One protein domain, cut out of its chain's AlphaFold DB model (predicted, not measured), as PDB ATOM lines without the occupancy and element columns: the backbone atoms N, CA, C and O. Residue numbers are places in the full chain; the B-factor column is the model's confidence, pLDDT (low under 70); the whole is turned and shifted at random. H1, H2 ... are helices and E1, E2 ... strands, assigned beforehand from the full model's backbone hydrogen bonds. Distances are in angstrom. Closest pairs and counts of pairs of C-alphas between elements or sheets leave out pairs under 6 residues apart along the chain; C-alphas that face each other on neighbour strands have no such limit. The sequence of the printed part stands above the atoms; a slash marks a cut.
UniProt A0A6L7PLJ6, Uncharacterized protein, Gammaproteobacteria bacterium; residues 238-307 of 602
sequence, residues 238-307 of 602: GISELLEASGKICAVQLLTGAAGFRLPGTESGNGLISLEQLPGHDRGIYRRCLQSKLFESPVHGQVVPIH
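This is residues 238 to 307 of the 602 residues of an uncharacterized protein of Gammaproteobacteria bacterium (UniProt A0A6L7PLJ6). A long helix, H1, packs with its later part on a small antiparallel sheet of three short strands, and a short helix, H2, crosses H1 nearly at a right angle, with its last residues reaching the sheet. A long link, residues 263 to 282, loops out beyond E1 and comes back to H2, pairing briefly with E1 on its way. The printed part has 70 residues with two named helices and three named strands, in the order H1, E1, H2, E2, E3 along the chain; the sheet has the order E1, E3, E2, all antiparallel, and the class is mixed, helices and strands. The whole is compact, with a radius of gyration of the C-alphas of 11.1 A, and its C-alphas span 31 by 23 by 22 A along their three main axes.

The printed part begins at Gly 238. H1 is residues 239 to 256, the longest helix, 25.7 A from C-alpha 239 at (-49.056, -32.536, 39.559) to C-alpha 256 at (-29.270, -22.550, 52.550). After a tight link of 3 residues comes E1, residues 260 to 262, 6.9 A long. A long link of 20 residues, 263 to 282, holds no named element. H2 is residues 283 to 290, 10.8 A from first to last C-alpha, beginning with C-alpha 283 at (-32.982, -36.130, 39.221). A tight link of 4 residues leads to E2, residues 295 to 299, the longest strand at 12.2 A. A tight link of 2 residues joins E2 to E3, residues 302 to 305, 10.4 A long, ending with C-alpha 305 at (-38.581, -19.440, 41.731). The printed part ends at His 307.

H1 is on the sheet, with 15 pairs of C-alphas within 10 A, made by its residues 246 to 254. H1 on one face of the sheet makes two layers, one of helix and one of strands. The closest C-alphas of H1 and E1 are those of Gln 253 and Gly 260, 6.5 A apart. With its residues 242 to 249 alone, H1 touches H2; their closest C-alphas, those of Ser 246 and Cys 289, are 5.8 A apart, and their lines stand about perpendicular, at 81 degrees. In the sheet, E3 is the inner strand, and E1 and E2 are edge strands. E1 and E3 are antiparallel at 141 degrees, with N 261 and O 303 at 2.8 A and N 303 and O 261 at 2.8 A, both within hydrogen-bond range. Residues 260 to 261 of E1 also pair with residues 272 to 273, parallel. E2 and E3 form a hairpin, antiparallel at 141 degrees, with N 296 and O 304 within hydrogen-bond range at 2.8 A. H2 only grazes the sheet, with its residues 289 to 290; its closest C-alpha pair with E3 is Leu 290 and Val 303, 6.8 A apart. E1, H2 and E2 make a split strand-helix-strand unit, two strands running the same way with E3 between them in the sheet, and its crossover is right-handed. In H1 and H2 every O i to N i+4 pair is within hydrogen-bond range.

The C-alphas of Gly 238 and Asn 270 are the two farthest apart, at 32.8 A, and the first and last printed C-alphas, those of Gly 238 and His 307, are 22.6 A apart. The printed part has no cut. The link E1 to H2 is long, and the links H1 to E1, H2 to E2 and E2 to E3 are tight. The mean pLDDT of the printed part is 83.1, and 10 residues are under 70: residues 264 to 270 in the long link, and residues 298 to 300, of which 298 and 299 belong to E2.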
ATOM      1  N   GLY A 238     -46.977 -36.812  38.218       81.62
ATOM      2  CA  GLY A 238     -48.243 -36.176  38.567       81.62
ATOM      3  C   GLY A 238     -48.043 -34.759  39.115       81.62
ATOM      4  O   GLY A 238     -47.004 -34.441  39.697       81.62
ATOM      5  N   ILE A 239     -49.072 -33.908  39.008       84.06
ATOM      6  CA  ILE A 239     -49.056 -32.536  39.559       84.06
ATOM      7  C   ILE A 239     -48.673 -32.544  41.049       84.06
ATOM      8  O   ILE A 239     -47.836 -31.754  41.480       84.06
ATOM      9  N   SER A 240     -49.229 -33.479  41.825       88.12
ATOM     10  CA  SER A 240     -48.933 -33.623  43.257       88.12
ATOM     11  C   SER A 240     -47.450 -33.920  43.528       88.12
ATOM     12  O   SER A 240     -46.845 -33.305  44.404       88.12
ATOM     13  N   GLU A 241     -46.837 -34.805  42.737       89.94
ATOM     14  CA  GLU A 241     -45.421 -35.166  42.879       89.94
ATOM     15  C   GLU A 241     -44.514 -33.979  42.536       89.94
ATOM     16  O   GLU A 241     -43.553 -33.696  43.253       89.94
ATOM     17  N   LEU A 242     -44.849 -33.239  41.474       90.31
ATOM     18  CA  LEU A 242     -44.120 -32.037  41.072       90.31
ATOM     19  C   LEU A 242     -44.231 -30.921  42.109       90.31
ATOM     20  O   LEU A 242     -43.237 -30.243  42.367       90.31
ATOM     21  N   LEU A 243     -45.397 -30.726  42.727       92.31
ATOM     22  CA  LEU A 243     -45.573 -29.754  43.809       92.31
ATOM     23  C   LEU A 243     -44.769 -30.144  45.049       92.31
ATOM     24  O   LEU A 243     -44.115 -29.289  45.644       92.31
ATOM     25  N   GLU A 244     -44.761 -31.428  45.417       93.19
ATOM     26  CA  GLU A 244     -43.972 -31.928  46.544       93.19
ATOM     27  C   GLU A 244     -42.466 -31.755  46.307       93.19
ATOM     28  O   GLU A 244     -41.749 -31.239  47.168       93.19
ATOM     29  N   ALA A 245     -41.984 -32.121  45.118       93.88
ATOM     30  CA  ALA A 245     -40.594 -31.924  44.735       93.88
ATOM     31  C   ALA A 245     -40.222 -30.433  44.655       93.88
ATOM     32  O   ALA A 245     -39.153 -30.055  45.137       93.88
ATOM     33  N   SER A 246     -41.112 -29.584  44.130       94.81
ATOM     34  CA  SER A 246     -40.916 -28.128  44.076       94.81
ATOM     35  C   SER A 246     -40.827 -27.522  45.476       94.81
ATOM     36  O   SER A 246     -39.922 -26.740  45.754       94.81
ATOM     37  N   GLY A 247     -41.702 -27.937  46.397       96.44
ATOM     38  CA  GLY A 247     -41.637 -27.515  47.797       96.44
ATOM     39  C   GLY A 247     -40.336 -27.916  48.476       96.44
ATOM     40  O   GLY A 247     -39.721 -27.105  49.167       96.44
ATOM     41  N   LYS A 248     -39.847 -29.128  48.203       95.94
ATOM     42  CA  LYS A 248     -38.556 -29.589  48.715       95.94
ATOM     43  C   LYS A 248     -37.387 -28.743  48.213       95.94
ATOM     44  O   LYS A 248     -36.561 -28.327  49.023       95.94
ATOM     45  N   ILE A 249     -37.289 -28.487  46.907       95.06
ATOM     46  CA  ILE A 249     -36.167 -27.704  46.360       95.06
ATOM     47  C   ILE A 249     -36.236 -26.239  46.809       95.06
ATOM     48  O   ILE A 249     -35.202 -25.691  47.186       95.06
ATOM     49  N   CYS A 250     -37.430 -25.640  46.891       96.31
ATOM     50  CA  CYS A 250     -37.617 -24.300  47.454       96.31
ATOM     51  C   CYS A 250     -37.192 -24.242  48.929       96.31
ATOM     52  O   CYS A 250     -36.506 -23.302  49.327       96.31
ATOM     53  N   ALA A 251     -37.528 -25.260  49.732       96.81
ATOM     54  CA  ALA A 251     -37.089 -25.336  51.124       96.81
ATOM     55  C   ALA A 251     -35.559 -25.400  51.230       96.81
ATOM     56  O   ALA A 251     -34.974 -24.680  52.034       96.81
ATOM     57  N   VAL A 252     -34.897 -26.206  50.390       95.06
ATOM     58  CA  VAL A 252     -33.426 -26.273  50.347       95.06
ATOM     59  C   VAL A 252     -32.828 -24.922  49.958       95.06
ATOM     60  O   VAL A 252     -31.918 -24.452  50.638       95.06
ATOM     61  N   GLN A 253     -33.332 -24.277  48.905       93.56
ATOM     62  CA  GLN A 253     -32.829 -22.973  48.465       93.56
ATOM     63  C   GLN A 253     -32.948 -21.921  49.569       93.56
ATOM     64  O   GLN A 253     -31.964 -21.252  49.877       93.56
ATOM     65  N   LEU A 254     -34.130 -21.796  50.181       92.88
ATOM     66  CA  LEU A 254     -34.377 -20.807  51.226       92.88
ATOM     67  C   LEU A 254     -33.489 -21.067  52.445       92.88
ATOM     68  O   LEU A 254     -32.760 -20.171  52.855       92.88
ATOM     69  N   LEU A 255     -33.491 -22.292  52.982       93.25
ATOM     70  CA  LEU A 255     -32.755 -22.636  54.208       93.25
ATOM     71  C   LEU A 255     -31.229 -22.568  54.050       93.25
ATOM     72  O   LEU A 255     -30.523 -22.404  55.039       93.25
ATOM     73  N   THR A 256     -30.710 -22.702  52.830       90.62
ATOM     74  CA  THR A 256     -29.270 -22.550  52.550       90.62
ATOM     75  C   THR A 256     -28.873 -21.120  52.190       90.62
ATOM     76  O   THR A 256     -27.681 -20.834  52.108       90.62
ATOM     77  N   GLY A 257     -29.839 -20.229  51.945       84.81
ATOM     78  CA  GLY A 257     -29.581 -18.886  51.424       84.81
ATOM     79  C   GLY A 257     -29.035 -18.879  49.990       84.81
ATOM     80  O   GLY A 257     -28.424 -17.897  49.573       84.81
ATOM     81  N   ALA A 258     -29.214 -19.968  49.236       88.69
ATOM     82  CA  ALA A 258     -28.707 -20.070  47.874       88.69
ATOM     83  C   ALA A 258     -29.429 -19.104  46.923       88.69
ATOM     84  O   ALA A 258     -30.654 -18.955  46.951       88.69
ATOM     85  N   ALA A 259     -28.669 -18.508  46.004       83.31
ATOM     86  CA  ALA A 259     -29.186 -17.556  45.023       83.31
ATOM     87  C   ALA A 259     -30.090 -18.216  43.964       83.31
ATOM     88  O   ALA A 259     -30.825 -17.529  43.260       83.31
ATOM     89  N   GLY A 260     -30.044 -19.542  43.832       86.88
ATOM     90  CA  GLY A 260     -30.836 -20.297  42.869       86.88
ATOM     91  C   GLY A 260     -30.236 -21.660  42.562       86.88
ATOM     92  O   GLY A 260     -29.388 -22.176  43.293       86.88
ATOM     93  N   PHE A 261     -30.664 -22.220  41.440       88.56
ATOM     94  CA  PHE A 261     -30.227 -23.508  40.928       88.56
ATOM     95  C   PHE A 261     -29.417 -23.330  39.649       88.56
ATOM     96  O   PHE A 261     -29.674 -22.428  38.854       88.56
ATOM     97  N   ARG A 262     -28.442 -24.214  39.444       84.31
ATOM     98  CA  ARG A 262     -27.629 -24.247  38.230       84.31
ATOM     99  C   ARG A 262     -28.253 -25.174  37.190       84.31
ATOM    100  O   ARG A 262     -28.554 -26.331  37.495       84.31
ATOM    101  N   LEU A 263     -28.360 -24.697  35.951       70.25
ATOM    102  CA  LEU A 263     -28.704 -25.547  34.809       70.25
ATOM    103  C   LEU A 263     -27.502 -26.392  34.355       70.25
ATOM    104  O   LEU A 263     -26.367 -25.901  34.367       70.25
ATOM    105  N   PRO A 264     -27.718 -27.644  33.912       65.88
ATOM    106  CA  PRO A 264     -26.647 -28.478  33.374       65.88
ATOM    107  C   PRO A 264     -25.878 -27.778  32.241       65.88
ATOM    108  O   PRO A 264     -26.487 -27.225  31.331       65.88
ATOM    109  N   GLY A 265     -24.543 -27.832  32.274       61.16
ATOM    110  CA  GLY A 265     -23.689 -27.286  31.207       61.16
ATOM    111  C   GLY A 265     -23.351 -25.794  31.315       61.16
ATOM    112  O   GLY A 265     -22.787 -25.246  30.373       61.16
ATOM    113  N   THR A 266     -23.658 -25.142  32.440       62.81
ATOM    114  CA  THR A 266     -23.277 -23.742  32.709       62.81
ATOM    115  C   THR A 266     -22.131 -23.641  33.720       62.81
ATOM    116  O   THR A 266     -21.961 -24.529  34.561       62.81
ATOM    117  N   GLU A 267     -21.302 -22.594  33.610       59.25
ATOM    118  CA  GLU A 267     -20.138 -22.397  34.484       59.25
ATOM    119  C   GLU A 267     -20.527 -22.140  35.953       59.25
ATOM    120  O   GLU A 267     -21.646 -21.740  36.290       59.25
ATOM    121  N   SER A 268     -19.584 -22.407  36.856       55.00
ATOM    122  CA  SER A 268     -19.778 -22.319  38.303       55.00
ATOM    123  C   SER A 268     -19.946 -20.873  38.778       55.00
ATOM    124  O   SER A 268     -18.974 -20.212  39.121       55.00
ATOM    125  N   GLY A 269     -21.188 -20.397  38.868       56.88
ATOM    126  CA  GLY A 269     -21.526 -19.220  39.674       56.88
ATOM    127  C   GLY A 269     -21.461 -19.526  41.177       56.88
ATOM    128  O   GLY A 269     -21.892 -20.606  41.608       56.88
ATOM    129  N   ASN A 270     -20.936 -18.589  41.974       63.59
ATOM    130  CA  ASN A 270     -20.973 -18.665  43.437       63.59
ATOM    131  C   ASN A 270     -22.432 -18.664  43.934       63.59
ATOM    132  O   ASN A 270     -23.262 -17.911  43.433       63.59
ATOM    133  N   GLY A 271     -22.749 -19.508  44.921       75.94
ATOM    134  CA  GLY A 271     -24.060 -19.509  45.594       75.94
ATOM    135  C   GLY A 271     -25.214 -20.217  44.867       75.94
ATOM    136  O   GLY A 271     -26.352 -20.100  45.318       75.94
ATOM    137  N   LEU A 272     -24.955 -20.954  43.775       85.56
ATOM    138  CA  LEU A 272     -25.962 -21.771  43.076       85.56
ATOM    139  C   LEU A 272     -25.892 -23.250  43.476       85.56
ATOM    140  O   LEU A 272     -24.805 -23.825  43.557       85.56
ATOM    141  N   ILE A 273     -27.058 -23.879  43.645       88.44
ATOM    142  CA  ILE A 273     -27.197 -25.310  43.941       88.44
ATOM    143  C   ILE A 273     -27.278 -26.100  42.632       88.44
ATOM    144  O   ILE A 273     -28.132 -25.831  41.786       88.44
ATOM    145  N   SER A 274     -26.424 -27.105  42.456       87.38
ATOM    146  CA  SER A 274     -26.559 -28.046  41.342       87.38
ATOM    147  C   SER A 274     -27.614 -29.114  41.642       87.38
ATOM    148  O   SER A 274     -27.863 -29.460  42.802       87.38
ATOM    149  N   LEU A 275     -28.213 -29.694  40.596       85.38
ATOM    150  CA  LEU A 275     -29.145 -30.821  40.746       85.38
ATOM    151  C   LEU A 275     -28.512 -31.984  41.529       85.38
ATOM    152  O   LEU A 275     -29.212 -32.745  42.194       85.38
ATOM    153  N   GLU A 276     -27.183 -32.101  41.479       84.75
ATOM    154  CA  GLU A 276     -26.400 -33.119  42.167       84.75
ATOM    155  C   GLU A 276     -26.369 -32.975  43.680       84.75
ATOM    156  O   GLU A 276     -26.299 -33.982  44.386       84.75
ATOM    157  N   GLN A 277     -26.476 -31.741  44.156       87.69
ATOM    158  CA  GLN A 277     -26.467 -31.393  45.570       87.69
ATOM    159  C   GLN A 277     -27.859 -31.497  46.202       87.69
ATOM    160  O   GLN A 277     -27.981 -31.471  47.426       87.69
ATOM    161  N   LEU A 278     -28.916 -31.638  45.390       88.94
ATOM    162  CA  LEU A 278     -30.271 -31.779  45.902       88.94
ATOM    163  C   LEU A 278     -30.470 -33.134  46.605       88.94
ATOM    164  O   LEU A 278     -30.059 -34.180  46.080       88.94
ATOM    165  N   PRO A 279     -31.136 -33.136  47.773       85.38
ATOM    166  CA  PRO A 279     -31.398 -34.352  48.534       85.38
ATOM    167  C   PRO A 279     -32.336 -35.295  47.773       85.38
ATOM    168  O   PRO A 279     -33.382 -34.866  47.300       85.38
ATOM    169  N   GLY A 280     -32.044 -36.597  47.761       83.75
ATOM    170  CA  GLY A 280     -32.832 -37.619  47.055       83.75
ATOM    171  C   GLY A 280     -32.238 -38.025  45.700       83.75
ATOM    172  O   GLY A 280     -31.301 -37.401  45.199       83.75
ATOM    173  N   HIS A 281     -32.775 -39.103  45.121       73.69
ATOM    174  CA  HIS A 281     -32.187 -39.765  43.946       73.69
ATOM    175  C   HIS A 281     -32.896 -39.459  42.620       73.69
ATOM    176  O   HIS A 281     -32.310 -39.681  41.563       73.69
ATOM    177  N   ASP A 282     -34.119 -38.926  42.649       81.00
ATOM    178  CA  ASP A 282     -34.863 -38.632  41.425       81.00
ATOM    179  C   ASP A 282     -34.432 -37.283  40.836       81.00
ATOM    180  O   ASP A 282     -34.917 -36.212  41.190       81.00
ATOM    181  N   ARG A 283     -33.450 -37.325  39.936       84.50
ATOM    182  CA  ARG A 283     -32.982 -36.130  39.221       84.50
ATOM    183  C   ARG A 283     -33.879 -35.758  38.046       84.50
ATOM    184  O   ARG A 283     -33.792 -34.630  37.563       84.50
ATOM    185  N   GLY A 284     -34.745 -36.674  37.611       83.00
ATOM    186  CA  GLY A 284     -35.745 -36.415  36.584       83.00
ATOM    187  C   GLY A 284     -36.790 -35.427  37.087       83.00
ATOM    188  O   GLY A 284     -37.010 -34.403  36.440       83.00
ATOM    189  N   ILE A 285     -37.352 -35.682  38.273       86.19
ATOM    190  CA  ILE A 285     -38.399 -34.827  38.842       86.19
ATOM    191  C   ILE A 285     -37.885 -33.421  39.161       86.19
ATOM    192  O   ILE A 285     -38.538 -32.447  38.804       86.19
ATOM    193  N   TYR A 286     -36.679 -33.274  39.726       88.44
ATOM    194  CA  TYR A 286     -36.120 -31.946  40.016       88.44
ATOM    195  C   TYR A 286     -35.840 -31.143  38.754       88.44
ATOM    196  O   TYR A 286     -36.164 -29.958  38.704       88.44
ATOM    197  N   ARG A 287     -35.303 -31.786  37.709       84.94
ATOM    198  CA  ARG A 287     -35.151 -31.130  36.407       84.94
ATOM    199  C   ARG A 287     -36.508 -30.670  35.878       84.94
ATOM    200  O   ARG A 287     -36.626 -29.531  35.436       84.94
ATOM    201  N   ARG A 288     -37.533 -31.519  35.986       83.38
ATOM    202  CA  ARG A 288     -38.883 -31.185  35.534       83.38
ATOM    203  C   ARG A 288     -39.498 -30.026  36.323       83.38
ATOM    204  O   ARG A 288     -40.109 -29.156  35.710       83.38
ATOM    205  N   CYS A 289     -39.292 -29.968  37.640       88.00
ATOM    206  CA  CYS A 289     -39.703 -28.841  38.478       88.00
ATOM    207  C   CYS A 289     -39.052 -27.534  38.012       88.00
ATOM    208  O   CYS A 289     -39.769 -26.571  37.759       88.00
ATOM    209  N   LEU A 290     -37.727 -27.512  37.824       86.62
ATOM    210  CA  LEU A 290     -36.993 -26.319  37.373       86.62
ATOM    211  C   LEU A 290     -37.373 -25.860  35.953       86.62
ATOM    212  O   LEU A 290     -37.168 -24.700  35.613       86.62
ATOM    213  N   GLN A 291     -37.930 -26.753  35.132       81.19
ATOM    214  CA  GLN A 291     -38.468 -26.445  33.799       81.19
ATOM    215  C   GLN A 291     -39.952 -26.031  33.813       81.19
ATOM    216  O   GLN A 291     -40.494 -25.687  32.759       81.19
ATOM    217  N   SER A 292     -40.627 -26.109  34.964       82.88
ATOM    218  CA  SER A 292     -42.030 -25.700  35.116       82.88
ATOM    219  C   SER A 292     -42.165 -24.179  35.229       82.88
ATOM    220  O   SER A 292     -41.183 -23.464  35.415       82.88
ATOM    221  N   LYS A 293     -43.401 -23.665  35.191       81.19
ATOM    222  CA  LYS A 293     -43.667 -22.223  35.347       81.19
ATOM    223  C   LYS A 293     -43.548 -21.727  36.789       81.19
ATOM    224  O   LYS A 293     -43.766 -20.548  37.031       81.19
ATOM    225  N   LEU A 294     -43.240 -22.603  37.747       84.56
ATOM    226  CA  LEU A 294     -42.889 -22.189  39.107       84.56
ATOM    227  C   LEU A 294     -41.512 -21.520  39.172       84.56
ATOM    228  O   LEU A 294     -41.204 -20.863  40.167       84.56
ATOM    229  N   PHE A 295     -40.696 -21.681  38.128       86.25
ATOM    230  CA  PHE A 295     -39.336 -21.175  38.066       86.25
ATOM    231  C   PHE A 295     -39.098 -20.361  36.789       86.25
ATOM    232  O   PHE A 295     -39.757 -20.545  35.764       86.25
ATOM    233  N   GLU A 296     -38.134 -19.453  36.861       81.31
ATOM    234  CA  GLU A 296     -37.661 -18.621  35.762       81.31
ATOM    235  C   GLU A 296     -36.133 -18.547  35.750       81.31
ATOM    236  O   GLU A 296     -35.464 -18.948  36.704       81.31
ATOM    237  N   SER A 297     -35.574 -18.032  34.656       80.56
ATOM    238  CA  SER A 297     -34.135 -17.865  34.487       80.56
ATOM    239  C   SER A 297     -33.821 -16.382  34.246       80.56
ATOM    240  O   SER A 297     -33.855 -15.906  33.117       80.56
ATOM    241  N   PRO A 298     -33.580 -15.590  35.307       65.69
ATOM    242  CA  PRO A 298     -33.349 -14.150  35.172       65.69
ATOM    243  C   PRO A 298     -31.983 -13.847  34.548       65.69
ATOM    244  O   PRO A 298     -31.767 -12.773  33.983       65.69
ATOM    245  N   VAL A 299     -31.055 -14.799  34.644       69.06
ATOM    246  CA  VAL A 299     -29.714 -14.762  34.068       69.06
ATOM    247  C   VAL A 299     -29.415 -16.147  33.508       69.06
ATOM    248  O   VAL A 299     -29.768 -17.160  34.116       69.06
ATOM    249  N   HIS A 300     -28.735 -16.184  32.364       69.69
ATOM    250  CA  HIS A 300     -28.366 -17.423  31.695       69.69
ATOM    251  C   HIS A 300     -27.659 -18.400  32.653       69.69
ATOM    252  O   HIS A 300     -26.635 -18.075  33.253       69.69
ATOM    253  N   GLY A 301     -28.181 -19.626  32.760       70.94
ATOM    254  CA  GLY A 301     -27.606 -20.692  33.593       70.94
ATOM    255  C   GLY A 301     -28.058 -20.708  35.053       70.94
ATOM    256  O   GLY A 301     -27.790 -21.685  35.757       70.94
ATOM    257  N   GLN A 302     -28.783 -19.680  35.491       80.94
ATOM    258  CA  GLN A 302     -29.399 -19.602  36.810       80.94
ATOM    259  C   GLN A 302     -30.906 -19.805  36.694       80.94
ATOM    260  O   GLN A 302     -31.558 -19.167  35.876       80.94
ATOM    261  N   VAL A 303     -31.468 -20.648  37.555       86.25
ATOM    262  CA  VAL A 303     -32.913 -20.829  37.703       86.25
ATOM    263  C   VAL A 303     -33.325 -20.457  39.117       86.25
ATOM    264  O   VAL A 303     -32.699 -20.884  40.086       86.25
ATOM    265  N   VAL A 304     -34.382 -19.667  39.246       86.44
ATOM    266  CA  VAL A 304     -34.948 -19.229  40.527       86.44
ATOM    267  C   VAL A 304     -36.463 -19.410  40.509       86.44
ATOM    268  O   VAL A 304     -37.051 -19.460  39.432       86.44
ATOM    269  N   PRO A 305     -37.128 -19.524  41.666       86.50
ATOM    270  CA  PRO A 305     -38.581 -19.440  41.731       86.50
ATOM    271  C   PRO A 305     -39.071 -18.118  41.132       86.50
ATOM    272  O   PRO A 305     -38.446 -17.086  41.364       86.50
ATOM    273  N   ILE A 306     -40.214 -18.124  40.440       82.88
ATOM    274  CA  ILE A 306     -40.791 -16.914  39.810       82.88
ATOM    275  C   ILE A 306     -41.029 -15.757  40.788       82.88
ATOM    276  O   ILE A 306     -41.112 -14.597  40.400       82.88
ATOM    277  N   HIS A 307     -41.213 -16.074  42.068       81.06
ATOM    278  CA  HIS A 307     -41.352 -15.097  43.129       81.06
ATOM    279  C   HIS A 307     -40.949 -15.724  44.458       81.06
ATOM    280  O   HIS A 307     -41.197 -16.910  44.701       81.06
TER     281      HIS A 307